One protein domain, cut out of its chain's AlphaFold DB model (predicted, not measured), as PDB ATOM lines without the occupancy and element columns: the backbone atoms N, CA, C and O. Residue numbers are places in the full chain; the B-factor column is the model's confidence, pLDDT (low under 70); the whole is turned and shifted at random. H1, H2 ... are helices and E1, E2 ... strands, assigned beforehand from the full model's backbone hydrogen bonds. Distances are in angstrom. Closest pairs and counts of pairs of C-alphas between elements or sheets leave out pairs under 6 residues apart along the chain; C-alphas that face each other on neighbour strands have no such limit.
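This is residues 6 to 101 of the 106 residues of an uncharacterized protein of Desulfobacula sp. RIFOXYB2_FULL_45_6 (UniProt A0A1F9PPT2). A long ribbon of two antiparallel strands, E1 and E2, runs between two ends: at one, H2 folds back from E1 as a V, and at the other lie the short helices H3 and H4 with the loop of residues 68 to 85. The short H1 sits beside E1, and residues 11 to 38 make a long loop on the same side of the ribbon as H2. The printed part has 96 residues, with four named helices and two strands in the order H1 H2 E1 H3 H4 E2; the class is mixed, helices and strands, with 42 residues in named elements, under half. It is only just loose, close to compact, with a radius of gyration of the C-alphas of 15.1 A and spans of 44 by 29 by 25 A.

H1, residues 6 to 10, comes closest to E1, residues 54 to 60, at the C-alphas of Gln 8 and Ser 59, 7.3 A apart. H2, residues 39 to 51, comes closest to E1 at the C-alphas of Ser 48 and Val 54, 5.9 A apart. E1 is the antiparallel neighbour of E2, residues 94 to 100, at 170 degrees, with N 56 and O 98 at 2.9 A and N 96 and O 58 at 2.8 A, within hydrogen-bond range. H3, residues 63 to 67, and H4, residues 86 to 90, are apart. In H2, H3 and H4 every O i to N i+4 pair is within hydrogen-bond range; in H1 0 of 1 is, and 1 of 2 O i to N i+3 pairs.

H1 begins at C-alpha 6 (-10.606, 138.457, -9.717). H2 is 18.1 A long, E1 20.5 A and E2 19.5 A, ending at C-alpha 100 (-12.780, 162.381, -7.807).

The C-alphas farthest apart, Arg 50 and Glu 81, are 43.9 A apart. The printed part has no cut. H1 to H2 and H3 to H4 are long links, and residues 66 to 71 stand free. The mean pLDDT of the printed part is 84.6; residues 14 to 27 and residue 38 are under 70.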
ATOM      1  N   ASP A   6      -9.381 138.734  -8.960       86.44
ATOM      2  CA  ASP A   6     -10.606 138.457  -9.717       86.44
ATOM      3  C   ASP A   6     -11.836 139.135  -9.109       86.44
ATOM      4  O   ASP A   6     -12.714 139.602  -9.835       86.44
ATOM      5  N   ALA A   7     -11.860 139.286  -7.784       86.75
ATOM      6  CA  ALA A   7     -12.887 140.053  -7.089       86.75
ATOM      7  C   ALA A   7     -12.794 141.554  -7.391       86.75
ATOM      8  O   ALA A   7     -13.823 142.224  -7.485       86.75
ATOM      9  N   GLN A   8     -11.584 142.084  -7.585       88.25
ATOM     10  CA  GLN A   8     -11.364 143.493  -7.918       88.25
ATOM     11  C   GLN A   8     -12.094 143.916  -9.198       88.25
ATOM     12  O   GLN A   8     -12.710 144.980  -9.223       88.25
ATOM     13  N   LYS A   9     -12.090 143.062 -10.230       84.88
ATOM     14  CA  LYS A   9     -12.747 143.330 -11.523       84.88
ATOM     15  C   LYS A   9     -14.262 143.494 -11.388       84.88
ATOM     16  O   LYS A   9     -14.863 144.247 -12.139       84.88
ATOM     17  N   ARG A  10     -14.858 142.809 -10.411       84.12
ATOM     18  CA  ARG A  10     -16.312 142.685 -10.242       84.12
ATOM     19  C   ARG A  10     -16.857 143.471  -9.053       84.12
ATOM     20  O   ARG A  10     -18.055 143.441  -8.788       84.12
ATOM     21  N   ILE A  11     -15.996 144.189  -8.328       85.19
ATOM     22  CA  ILE A  11     -16.344 144.817  -7.046       85.19
ATOM     23  C   ILE A  11     -17.481 145.849  -7.166       85.19
ATOM     24  O   ILE A  11     -18.204 146.090  -6.201       85.19
ATOM     25  N   PHE A  12     -17.657 146.438  -8.355       84.75
ATOM     26  CA  PHE A  12     -18.701 147.422  -8.654       84.75
ATOM     27  C   PHE A  12     -19.899 146.851  -9.424       84.75
ATOM     28  O   PHE A  12     -20.882 147.563  -9.610       84.75
ATOM     29  N   GLU A  13     -19.848 145.588  -9.858       75.25
ATOM     30  CA  GLU A  13     -20.922 144.946 -10.638       75.25
ATOM     31  C   GLU A  13     -22.106 144.505  -9.762       75.25
ATOM     32  O   GLU A  13     -23.179 144.187 -10.267       75.25
ATOM     33  N   GLY A  14     -21.940 144.540  -8.436       64.69
ATOM     34  CA  GLY A  14     -22.965 144.126  -7.484       64.69
ATOM     35  C   GLY A  14     -23.072 142.607  -7.332       64.69
ATOM     36  O   GLY A  14     -22.667 141.832  -8.192       64.69
ATOM     37  N   PHE A  15     -23.602 142.185  -6.178       61.28
ATOM     38  CA  PHE A  15     -23.891 140.787  -5.813       61.28
ATOM     39  C   PHE A  15     -22.763 139.768  -6.074       61.28
ATOM     40  O   PHE A  15     -23.028 138.587  -6.287       61.28
ATOM     41  N   PHE A  16     -21.500 140.196  -6.012       57.75
ATOM     42  CA  PHE A  16     -20.352 139.295  -6.045       57.75
ATOM     43  C   PHE A  16     -19.884 139.000  -4.618       57.75
ATOM     44  O   PHE A  16     -19.381 139.878  -3.915       57.75
ATOM     45  N   THR A  17     -20.072 137.763  -4.166       54.56
ATOM     46  CA  THR A  17     -19.534 137.294  -2.886       54.56
ATOM     47  C   THR A  17     -18.040 137.042  -3.047       54.56
ATOM     48  O   THR A  17     -17.634 136.149  -3.784       54.56
ATOM     49  N   THR A  18     -17.207 137.825  -2.365       53.56
ATOM     50  CA  THR A  18     -15.745 137.680  -2.419       53.56
ATOM     51  C   THR A  18     -15.214 136.552  -1.523       53.56
ATOM     52  O   THR A  18     -14.020 136.268  -1.564       53.56
ATOM     53  N   GLN A  19     -16.085 135.915  -0.725       53.22
ATOM     54  CA  GLN A  19     -15.822 134.781   0.175       53.22
ATOM     55  C   GLN A  19     -17.093 133.929   0.358       53.22
ATOM     56  O   GLN A  19     -18.193 134.415   0.083       53.22
ATOM     57  N   GLU A  20     -16.958 132.692   0.856       49.47
ATOM     58  CA  GLU A  20     -18.099 131.879   1.297       49.47
ATOM     59  C   GLU A  20     -18.952 132.653   2.312       49.47
ATOM     60  O   GLU A  20     -18.461 133.158   3.325       49.47
ATOM     61  N   THR A  21     -20.255 132.722   2.050       47.31
ATOM     62  CA  THR A  21     -21.256 133.525   2.769       47.31
ATOM     63  C   THR A  21     -21.340 133.231   4.276       47.31
ATOM     64  O   THR A  21     -21.937 134.010   5.014       47.31
ATOM     65  N   LEU A  22     -20.747 132.121   4.737       45.44
ATOM     66  CA  LEU A  22     -20.735 131.665   6.131       45.44
ATOM     67  C   LEU A  22     -19.553 132.198   6.962       45.44
ATOM     68  O   LEU A  22     -19.662 132.245   8.183       45.44
ATOM     69  N   LEU A  23     -18.456 132.648   6.336       49.97
ATOM     70  CA  LEU A  23     -17.316 133.287   7.031       49.97
ATOM     71  C   LEU A  23     -17.524 134.796   7.240       49.97
ATOM     72  O   LEU A  23     -16.711 135.488   7.860       49.97
ATOM     73  N   TYR A  24     -18.638 135.301   6.717       48.78
ATOM     74  CA  TYR A  24     -19.100 136.655   6.916       48.78
ATOM     75  C   TYR A  24     -19.760 136.779   8.288       48.78
ATOM     76  O   TYR A  24     -20.772 136.134   8.560       48.78
ATOM     77  N   SER A  25     -19.256 137.740   9.066       58.03
ATOM     78  CA  SER A  25     -20.024 138.557  10.002       58.03
ATOM     79  C   SER A  25     -19.766 138.295  11.483       58.03
ATOM     80  O   SER A  25     -20.520 137.592  12.154       58.03
ATOM     81  N   THR A  26     -18.840 139.077  12.049       61.69
ATOM     82  CA  THR A  26     -18.891 139.435  13.481       61.69
ATOM     83  C   THR A  26     -20.214 140.131  13.853       61.69
ATOM     84  O   THR A  26     -20.509 140.287  15.036       61.69
ATOM     85  N   LYS A  27     -21.007 140.578  12.856       67.88
ATOM     86  CA  LYS A  27     -22.277 141.331  12.980       67.88
ATOM     87  C   LYS A  27     -22.136 142.652  13.736       67.88
ATOM     88  O   LYS A  27     -23.133 143.315  13.994       67.88
ATOM     89  N   THR A  28     -20.906 143.040  14.062       78.19
ATOM     90  CA  THR A  28     -20.590 144.287  14.746       78.19
ATOM     91  C   THR A  28     -20.323 145.337  13.675       78.19
ATOM     92  O   THR A  28     -19.344 145.190  12.943       78.19
ATOM     93  N   PRO A  29     -21.182 146.362  13.521       79.38
ATOM     94  CA  PRO A  29     -21.009 147.374  12.485       79.38
ATOM     95  C   PRO A  29     -19.603 147.976  12.511       79.38
ATOM     96  O   PRO A  29     -19.060 148.244  13.579       79.38
ATOM     97  N   PHE A  30     -19.024 148.174  11.326       78.31
ATOM     98  CA  PHE A  30     -17.691 148.761  11.115       78.31
ATOM     99  C   PHE A  30     -16.495 147.957  11.653       78.31
ATOM    100  O   PHE A  30     -15.355 148.345  11.405       78.31
ATOM    101  N   ALA A  31     -16.711 146.828  12.335       82.56
ATOM    102  CA  ALA A  31     -15.620 145.948  12.736       82.56
ATOM    103  C   ALA A  31     -14.929 145.315  11.516       82.56
ATOM    104  O   ALA A  31     -15.531 145.106  10.456       82.56
ATOM    105  N   PHE A  32     -13.660 144.935  11.672       83.44
ATOM    106  CA  PHE A  32     -13.001 144.117  10.661       83.44
ATOM    107  C   PHE A  32     -13.781 142.810  10.462       83.44
ATOM    108  O   PHE A  32     -14.208 142.173  11.424       83.44
ATOM    109  N   ASN A  33     -14.003 142.431   9.202       78.19
ATOM    110  CA  ASN A  33     -14.843 141.289   8.835       78.19
ATOM    111  C   ASN A  33     -16.288 141.354   9.401       78.19
ATOM    112  O   ASN A  33     -16.936 140.323   9.605       78.19
ATOM    113  N   ALA A  34     -16.818 142.567   9.631       76.62
ATOM    114  CA  ALA A  34     -18.217 142.804  10.019       76.62
ATOM    115  C   ALA A  34     -19.227 142.205   9.040       76.62
ATOM    116  O   ALA A  34     -20.351 141.886   9.422       76.62
ATOM    117  N   GLY A  35     -18.812 142.029   7.791       70.12
ATOM    118  CA  GLY A  35     -19.641 141.527   6.721       70.12
ATOM    119  C   GLY A  35     -20.520 142.607   6.078       70.12
ATOM    120  O   GLY A  35     -20.286 143.800   6.245       70.12
ATOM    121  N   GLY A  36     -21.513 142.191   5.287       70.25
ATOM    122  CA  GLY A  36     -22.330 143.062   4.439       70.25
ATOM    123  C   GLY A  36     -22.715 142.402   3.109       70.25
ATOM    124  O   GLY A  36     -22.142 141.401   2.701       70.25
ATOM    125  N   LYS A  37     -23.707 142.955   2.405       70.00
ATOM    126  CA  LYS A  37     -24.148 142.425   1.094       70.00
ATOM    127  C   LYS A  37     -23.414 143.049  -0.102       70.00
ATOM    128  O   LYS A  37     -23.789 142.799  -1.240       70.00
ATOM    129  N   GLY A  38     -22.429 143.919   0.146       69.69
ATOM    130  CA  GLY A  38     -21.704 144.645  -0.905       69.69
ATOM    131  C   GLY A  38     -22.547 145.678  -1.671       69.69
ATOM    132  O   GLY A  38     -22.100 146.196  -2.689       69.69
ATOM    133  N   ALA A  39     -23.757 145.996  -1.195       80.06
ATOM    134  CA  ALA A  39     -24.675 146.908  -1.881       80.06
ATOM    135  C   ALA A  39     -24.186 148.368  -1.888       80.06
ATOM    136  O   ALA A  39     -24.532 149.120  -2.798       80.06
ATOM    137  N   ASP A  40     -23.359 148.765  -0.918       85.19
ATOM    138  CA  ASP A  40     -22.897 150.150  -0.793       85.19
ATOM    139  C   ASP A  40     -21.926 150.545  -1.908       85.19
ATOM    140  O   ASP A  40     -22.049 151.633  -2.465       85.19
ATOM    141  N   LEU A  41     -21.010 149.657  -2.315       87.69
ATOM    142  CA  LEU A  41     -20.098 149.939  -3.431       87.69
ATOM    143  C   LEU A  41     -20.845 150.034  -4.767       87.69
ATOM    144  O   LEU A  41     -20.555 150.925  -5.565       87.69
ATOM    145  N   LEU A  42     -21.856 149.184  -4.977       87.50
ATOM    146  CA  LEU A  42     -22.760 149.303  -6.124       87.50
ATOM    147  C   LEU A  42     -23.523 150.636  -6.088       87.50
ATOM    148  O   LEU A  42     -23.613 151.334  -7.096       87.50
ATOM    149  N   ARG A  43     -24.038 151.030  -4.918       89.81
ATOM    150  CA  ARG A  43     -24.729 152.313  -4.736       89.81
ATOM    151  C   ARG A  43     -23.806 153.496  -5.039       89.81
ATOM    152  O   ARG A  43     -24.224 154.418  -5.734       89.81
ATOM    153  N   MET A  44     -22.552 153.448  -4.589       91.69
ATOM    154  CA  MET A  44     -21.541 154.460  -4.906       91.69
ATOM    155  C   MET A  44     -21.230 154.514  -6.400       91.69
ATOM    156  O   MET A  44     -21.094 155.610  -6.944       91.69
ATOM    157  N   LYS A  45     -21.181 153.366  -7.088       91.31
ATOM    158  CA  LYS A  45     -21.026 153.328  -8.545       91.31
ATOM    159  C   LYS A  45     -22.210 153.999  -9.254       91.31
ATOM    160  O   LYS A  45     -21.985 154.887 -10.074       91.31
ATOM    161  N   ILE A  46     -23.447 153.682  -8.865       92.00
ATOM    162  CA  ILE A  46     -24.665 154.324  -9.401       92.00
ATOM    163  C   ILE A  46     -24.637 155.844  -9.177       92.00
ATOM    164  O   ILE A  46     -25.003 156.614 -10.065       92.00
ATOM    165  N   PHE A  47     -24.191 156.297  -8.004       93.94
ATOM    166  CA  PHE A  47     -24.040 157.726  -7.730       93.94
ATOM    167  C   PHE A  47     -22.945 158.375  -8.572       93.94
ATOM    168  O   PHE A  47     -23.151 159.497  -9.026       93.94
ATOM    169  N   SER A  48     -21.838 157.676  -8.826       93.81
ATOM    170  CA  SER A  48     -20.766 158.178  -9.692       93.81
ATOM    171  C   SER A  48     -21.280 158.440 -11.105       93.81
ATOM    172  O   SER A  48     -21.070 159.522 -11.649       93.81
ATOM    173  N   ASP A  49     -22.088 157.518 -11.635       91.81
ATOM    174  CA  ASP A  49     -22.678 157.636 -12.968       91.81
ATOM    175  C   ASP A  49     -23.748 158.736 -13.018       91.81
ATOM    176  O   ASP A  49     -23.838 159.475 -13.996       91.81
ATOM    177  N   ARG A  50     -24.537 158.892 -11.945       95.00
ATOM    178  CA  ARG A  50     -25.586 159.921 -11.854       95.00
ATOM    179  C   ARG A  50     -25.037 161.336 -11.672       95.00
ATOM    180  O   ARG A  50     -25.602 162.274 -12.223       95.00
ATOM    181  N   HIS A  51     -24.008 161.497 -10.849       94.12
ATOM    182  CA  HIS A  51     -23.490 162.806 -10.436       94.12
ATOM    183  C   HIS A  51     -22.185 163.188 -11.146       94.12
ATOM    184  O   HIS A  51     -21.648 164.262 -10.892       94.12
ATOM    185  N   GLY A  52     -21.672 162.333 -12.033       93.25
ATOM    186  CA  GLY A  52     -20.514 162.628 -12.875       93.25
ATOM    187  C   GLY A  52     -19.172 162.659 -12.138       93.25
ATOM    188  O   GLY A  52     -18.194 163.160 -12.691       93.25
ATOM    189  N   PHE A  53     -19.096 162.136 -10.911       94.00
ATOM    190  CA  PHE A  53     -17.817 161.935 -10.232       94.00
ATOM    191  C   PHE A  53     -17.189 160.608 -10.661       94.00
ATOM    192  O   PHE A  53     -17.875 159.669 -11.055       94.00
ATOM    193  N   VAL A  54     -15.868 160.509 -10.573       93.38
ATOM    194  CA  VAL A  54     -15.139 159.285 -10.911       93.38
ATOM    195  C   VAL A  54     -14.886 158.486  -9.640       93.38
ATOM    196  O   VAL A  54     -14.393 159.022  -8.650       93.38
ATOM    197  N   LEU A  55     -15.185 157.191  -9.689       92.75
ATOM    198  CA  LEU A  55     -14.868 156.227  -8.641       92.75
ATOM    199  C   LEU A  55     -13.774 155.281  -9.146       92.75
ATOM    200  O   LEU A  55     -13.938 154.645 -10.188       92.75
ATOM    201  N   LYS A  56     -12.660 155.189  -8.416       92.81
ATOM    202  CA  LYS A  56     -11.565 154.244  -8.678       92.81
ATOM    203  C   LYS A  56     -11.320 153.373  -7.455       92.81
ATOM    204  O   LYS A  56     -11.531 153.808  -6.325       92.81
ATOM    205  N   MET A  57     -10.837 152.161  -7.692       92.88
ATOM    206  CA  MET A  57     -10.363 151.266  -6.648       92.88
ATOM    207  C   MET A  57      -9.050 150.642  -7.096       92.88
ATOM    208  O   MET A  57      -8.933 150.202  -8.240       92.88
ATOM    209  N   GLU A  58      -8.084 150.613  -6.189       93.81
ATOM    210  CA  GLU A  58      -6.901 149.772  -6.298       93.81
ATOM    211  C   GLU A  58      -6.788 148.905  -5.052       93.81
ATOM    212  O   GLU A  58      -7.179 149.294  -3.949       93.81
ATOM    213  N   SER A  59      -6.264 147.700  -5.217       95.12
ATOM    214  CA  SER A  59      -6.074 146.809  -4.092       95.12
ATOM    215  C   SER A  59      -4.940 145.838  -4.359       95.12
ATOM    216  O   SER A  59      -4.795 145.296  -5.452       95.12
ATOM    217  N   GLN A  60      -4.189 145.540  -3.309       95.56
ATOM    218  CA  GLN A  60      -3.169 144.509  -3.302       95.56
ATOM    219  C   GLN A  60      -3.489 143.509  -2.199       95.56
ATOM    220  O   GLN A  60      -3.559 143.858  -1.018       95.56
ATOM    221  N   ARG A  61      -3.683 142.244  -2.579       94.19
ATOM    222  CA  ARG A  61      -3.878 141.170  -1.607       94.19
ATOM    223  C   ARG A  61      -2.621 141.013  -0.753       94.19
ATOM    224  O   ARG A  61      -1.509 141.045  -1.275       94.19
ATOM    225  N   CYS A  62      -2.802 140.848   0.560       95.38
ATOM    226  CA  CYS A  62      -1.675 140.671   1.468       95.38
ATOM    227  C   CYS A  62      -0.805 139.477   1.044       95.38
ATOM    228  O   CYS A  62      -1.279 138.341   1.022       95.38
ATOM    229  N   ARG A  63       0.479 139.726   0.759       95.25
ATOM    230  CA  ARG A  63       1.424 138.699   0.278       95.25
ATOM    231  C   ARG A  63       1.585 137.506   1.220       95.25
ATOM    232  O   ARG A  63       1.895 136.415   0.760       95.25
ATOM    233  N   PHE A  64       1.380 137.694   2.522       95.19
ATOM    234  CA  PHE A  64       1.455 136.605   3.497       95.19
ATOM    235  C   PHE A  64       0.227 135.694   3.451       95.19
ATOM    236  O   PHE A  64       0.363 134.503   3.692       95.19
ATOM    237  N   LEU A  65      -0.944 136.219   3.076       92.38
ATOM    238  CA  LEU A  65      -2.142 135.398   2.864       92.38
ATOM    239  C   LEU A  65      -2.032 134.577   1.576       92.38
ATOM    240  O   LEU A  65      -2.517 133.458   1.529       92.38
ATOM    241  N   LEU A  66      -1.367 135.119   0.548       91.12
ATOM    242  CA  LEU A  66      -1.114 134.399  -0.706       91.12
ATOM    243  C   LEU A  66      -0.107 133.253  -0.538       91.12
ATOM    244  O   LEU A  66      -0.198 132.251  -1.233       91.12
ATOM    245  N   LYS A  67       0.879 133.417   0.354       92.12
ATOM    246  CA  LYS A  67       1.941 132.425   0.580       92.12
ATOM    247  C   LYS A  67       1.542 131.304   1.538       92.12
ATOM    248  O   LYS A  67       2.152 130.244   1.489       92.12
ATOM    249  N   ASN A  68       0.582 131.555   2.423       88.88
ATOM    250  CA  ASN A  68       0.208 130.634   3.487       88.88
ATOM    251  C   ASN A  68      -1.277 130.280   3.346       88.88
ATOM    252  O   ASN A  68      -2.144 130.969   3.891       88.88
ATOM    253  N   GLU A  69      -1.570 129.217   2.598       83.31
ATOM    254  CA  GLU A  69      -2.941 128.742   2.391       83.31
ATOM    255  C   GLU A  69      -3.663 128.489   3.724       83.31
ATOM    256  O   GLU A  69      -3.073 128.030   4.699       83.31
ATOM    257  N   GLY A  70      -4.949 128.841   3.786       81.19
ATOM    258  CA  GLY A  70      -5.766 128.726   5.002       81.19
ATOM    259  C   GLY A  70      -5.540 129.829   6.045       81.19
ATOM    260  O   GLY A  70      -6.316 129.934   6.994       81.19
ATOM    261  N   SER A  71      -4.539 130.694   5.865       86.88
ATOM    262  CA  SER A  71      -4.298 131.810   6.783       86.88
ATOM    263  C   SER A  71      -5.395 132.864   6.679       86.88
ATOM    264  O   SER A  71      -5.750 133.323   5.589       86.88
ATOM    265  N   VAL A  72      -5.885 133.321   7.830       88.25
ATOM    266  CA  VAL A  72      -6.871 134.401   7.921       88.25
ATOM    267  C   VAL A  72      -6.200 135.644   8.478       88.25
ATOM    268  O   VAL A  72      -5.395 135.596   9.401       88.25
ATOM    269  N   CYS A  73      -6.536 136.796   7.907       91.81
ATOM    270  CA  CYS A  73      -6.061 138.059   8.441       91.81
ATOM    271  C   CYS A  73      -6.795 138.385   9.749       91.81
ATOM    272  O   CYS A  73      -8.025 138.448   9.721       91.81
ATOM    273  N   PRO A  74      -6.082 138.661  10.853       92.56
ATOM    274  CA  PRO A  74      -6.717 138.901  12.148       92.56
ATOM    275  C   PRO A  74      -7.450 140.249  12.240       92.56
ATOM    276  O   PRO A  74      -8.229 140.448  13.166       92.56
ATOM    277  N   GLY A  75      -7.201 141.184  11.314       90.88
ATOM    278  CA  GLY A  75      -7.767 142.539  11.367       90.88
ATOM    279  C   GLY A  75      -7.158 143.444  12.438       90.88
ATOM    280  O   GLY A  75      -7.623 144.563  12.618       90.88
ATOM    281  N   ASP A  76      -6.133 142.953  13.130       92.81
ATOM    282  CA  ASP A  76      -5.450 143.590  14.249       92.81
ATOM    283  C   ASP A  76      -3.949 143.296  14.120       92.81
ATOM    284  O   ASP A  76      -3.560 142.140  13.922       92.81
ATOM    285  N   ILE A  77      -3.115 144.337  14.164       94.38
ATOM    286  CA  ILE A  77      -1.665 144.227  13.942       94.38
ATOM    287  C   ILE A  77      -1.002 143.487  15.100       94.38
ATOM    288  O   ILE A  77      -0.156 142.636  14.848       94.38
ATOM    289  N   GLU A  78      -1.456 143.712  16.334       94.56
ATOM    290  CA  GLU A  78      -0.921 143.044  17.530       94.56
ATOM    291  C   GLU A  78      -1.122 141.521  17.484       94.56
ATOM    292  O   GLU A  78      -0.428 140.762  18.155       94.56
ATOM    293  N   LYS A  79      -2.073 141.053  16.665       94.50
ATOM    294  CA  LYS A  79      -2.386 139.631  16.463       94.50
ATOM    295  C   LYS A  79      -1.815 139.074  15.160       94.50
ATOM    296  O   LYS A  79      -2.078 137.920  14.825       94.50
ATOM    297  N   CYS A  80      -1.106 139.882  14.376       94.75
ATOM    298  CA  CYS A  80      -0.554 139.463  13.097       94.75
ATOM    299  C   CYS A  80       0.859 138.908  13.276       94.75
ATOM    300  O   CYS A  80       1.784 139.638  13.603       94.75
ATOM    301  N   GLU A  81       1.061 137.631  12.954       94.12
ATOM    302  CA  GLU A  81       2.381 136.985  13.056       94.12
ATOM    303  C   GLU A  81       3.426 137.564  12.081       94.12
ATOM    304  O   GLU A  81       4.628 137.380  12.263       94.12
ATOM    305  N   PHE A  82       2.976 138.276  11.042       94.06
ATOM    306  CA  PHE A  82       3.829 138.769   9.959       94.06
ATOM    307  C   PHE A  82       4.127 140.274  10.011       94.06
ATOM    308  O   PHE A  82       4.985 140.739   9.263       94.06
ATOM    309  N   CYS A  83       3.402 141.048  10.822       94.94
ATOM    310  CA  CYS A  83       3.502 142.511  10.871       94.94
ATOM    311  C   CYS A  83       3.691 142.960  12.320       94.94
ATOM    312  O   CYS A  83       3.012 142.446  13.198       94.94
ATOM    313  N   LYS A  84       4.574 143.933  12.568       95.06
ATOM    314  CA  LYS A  84       4.762 144.533  13.904       95.06
ATOM    315  C   LYS A  84       4.285 145.978  13.959       95.06
ATOM    316  O   LYS A  84       4.052 146.518  15.031       95.06
ATOM    317  N   THR A  85       4.169 146.609  12.797       96.38
ATOM    318  CA  THR A  85       3.772 148.004  12.642       96.38
ATOM    319  C   THR A  85       2.687 148.152  11.578       96.38
ATOM    320  O   THR A  85       2.413 147.241  10.787       96.38
ATOM    321  N   ILE A  86       2.067 149.332  11.542       94.50
ATOM    322  CA  ILE A  86       1.110 149.707  10.494       94.50
ATOM    323  C   ILE A  86       1.787 149.688   9.119       94.50
ATOM    324  O   ILE A  86       1.205 149.164   8.169       94.50
ATOM    325  N   ASP A  87       3.023 150.180   9.025       96.19
ATOM    326  CA  ASP A  87       3.776 150.225   7.769       96.19
ATOM    327  C   ASP A  87       4.078 148.822   7.227       96.19
ATOM    328  O   ASP A  87       3.934 148.588   6.024       96.19
ATOM    329  N   ASP A  88       4.385 147.852   8.098       95.69
ATOM    330  CA  ASP A  88       4.542 146.447   7.691       95.69
ATOM    331  C   ASP A  88       3.252 145.901   7.064       95.69
ATOM    332  O   ASP A  88       3.284 145.190   6.051       95.69
ATOM    333  N   CYS A  89       2.106 146.237   7.664       95.44
ATOM    334  CA  CYS A  89       0.796 145.777   7.217       95.44
ATOM    335  C   CYS A  89       0.426 146.395   5.862       95.44
ATOM    336  O   CYS A  89       0.120 145.660   4.915       95.44
ATOM    337  N   LEU A  90       0.536 147.722   5.742       94.19
ATOM    338  CA  LEU A  90       0.270 148.465   4.506       94.19
ATOM    339  C   LEU A  90       1.217 148.042   3.377       94.19
ATOM    340  O   LEU A  90       0.772 147.834   2.248       94.19
ATOM    341  N   GLY A  91       2.498 147.824   3.688       95.50
ATOM    342  CA  GLY A  91       3.495 147.320   2.743       95.50
ATOM    343  C   GLY A  91       3.293 145.854   2.340       95.50
ATOM    344  O   GLY A  91       3.941 145.368   1.408       95.50
ATOM    345  N   SER A  92       2.407 145.127   3.023       95.94
ATOM    346  CA  SER A  92       2.087 143.733   2.709       95.94
ATOM    347  C   SER A  92       0.843 143.593   1.843       95.94
ATOM    348  O   SER A  92       0.820 142.708   0.983       95.94
ATOM    349  N   GLY A  93      -0.165 144.445   2.040       95.19
ATOM    350  CA  GLY A  93      -1.359 144.537   1.200       95.19
ATOM    351  C   GLY A  93      -2.317 145.633   1.664       95.19
ATOM    352  O   GLY A  93      -2.340 146.003   2.834       95.19
ATOM    353  N   TYR A  94      -3.147 146.125   0.749       94.50
ATOM    354  CA  TYR A  94      -3.984 147.304   0.963       94.50
ATOM    355  C   TYR A  94      -5.207 147.310   0.040       94.50
ATOM    356  O   TYR A  94      -5.301 146.524  -0.903       94.50
ATOM    357  N   SER A  95      -6.143 148.221   0.301       93.50
ATOM    358  CA  SER A  95      -7.202 148.596  -0.637       93.50
ATOM    359  C   SER A  95      -7.470 150.091  -0.504       93.50
ATOM    360  O   SER A  95      -7.676 150.578   0.606       93.50
ATOM    361  N   VAL A  96      -7.477 150.806  -1.623       94.94
ATOM    362  CA  VAL A  96      -7.733 152.246  -1.692       94.94
ATOM    363  C   VAL A  96      -8.920 152.480  -2.616       94.94
ATOM    364  O   VAL A  96      -8.932 152.040  -3.764       94.94
ATOM    365  N   PHE A  97      -9.917 153.205  -2.115       93.25
ATOM    366  CA  PHE A  97     -11.053 153.688  -2.892       93.25
ATOM    367  C   PHE A  97     -10.919 155.198  -3.041       93.25
ATOM    368  O   PHE A  97     -10.833 155.919  -2.050       93.25
ATOM    369  N   THR A  98     -10.885 155.674  -4.281       95.12
ATOM    370  CA  THR A  98     -10.706 157.093  -4.600       95.12
ATOM    371  C   THR A  98     -11.958 157.629  -5.269       95.12
ATOM    372  O   THR A  98     -12.443 157.049  -6.242       95.12
ATOM    373  N   VAL A  99     -12.449 158.764  -4.776       94.62
ATOM    374  CA  VAL A  99     -13.538 159.525  -5.390       94.62
ATOM    375  C   VAL A  99     -12.976 160.843  -5.901       94.62
ATOM    376  O   VAL A  99     -12.348 161.584  -5.149       94.62
ATOM    377  N   PHE A 100     -13.195 161.134  -7.178       94.81
ATOM    378  CA  PHE A 100     -12.780 162.381  -7.807       94.81
ATOM    379  C   PHE A 100     -14.005 163.151  -8.290       94.81
ATOM    380  O   PHE A 100     -14.720 162.697  -9.185       94.81
ATOM    381  N   PHE A 101     -14.220 164.329  -7.713       94.12
ATOM    382  CA  PHE A 101     -15.268 165.254  -8.125       94.12
ATOM    383  C   PHE A 101     -14.671 166.256  -9.118       94.12
ATOM    384  O   PHE A 101     -13.766 167.004  -8.738       94.12
TER     385      PHE A 101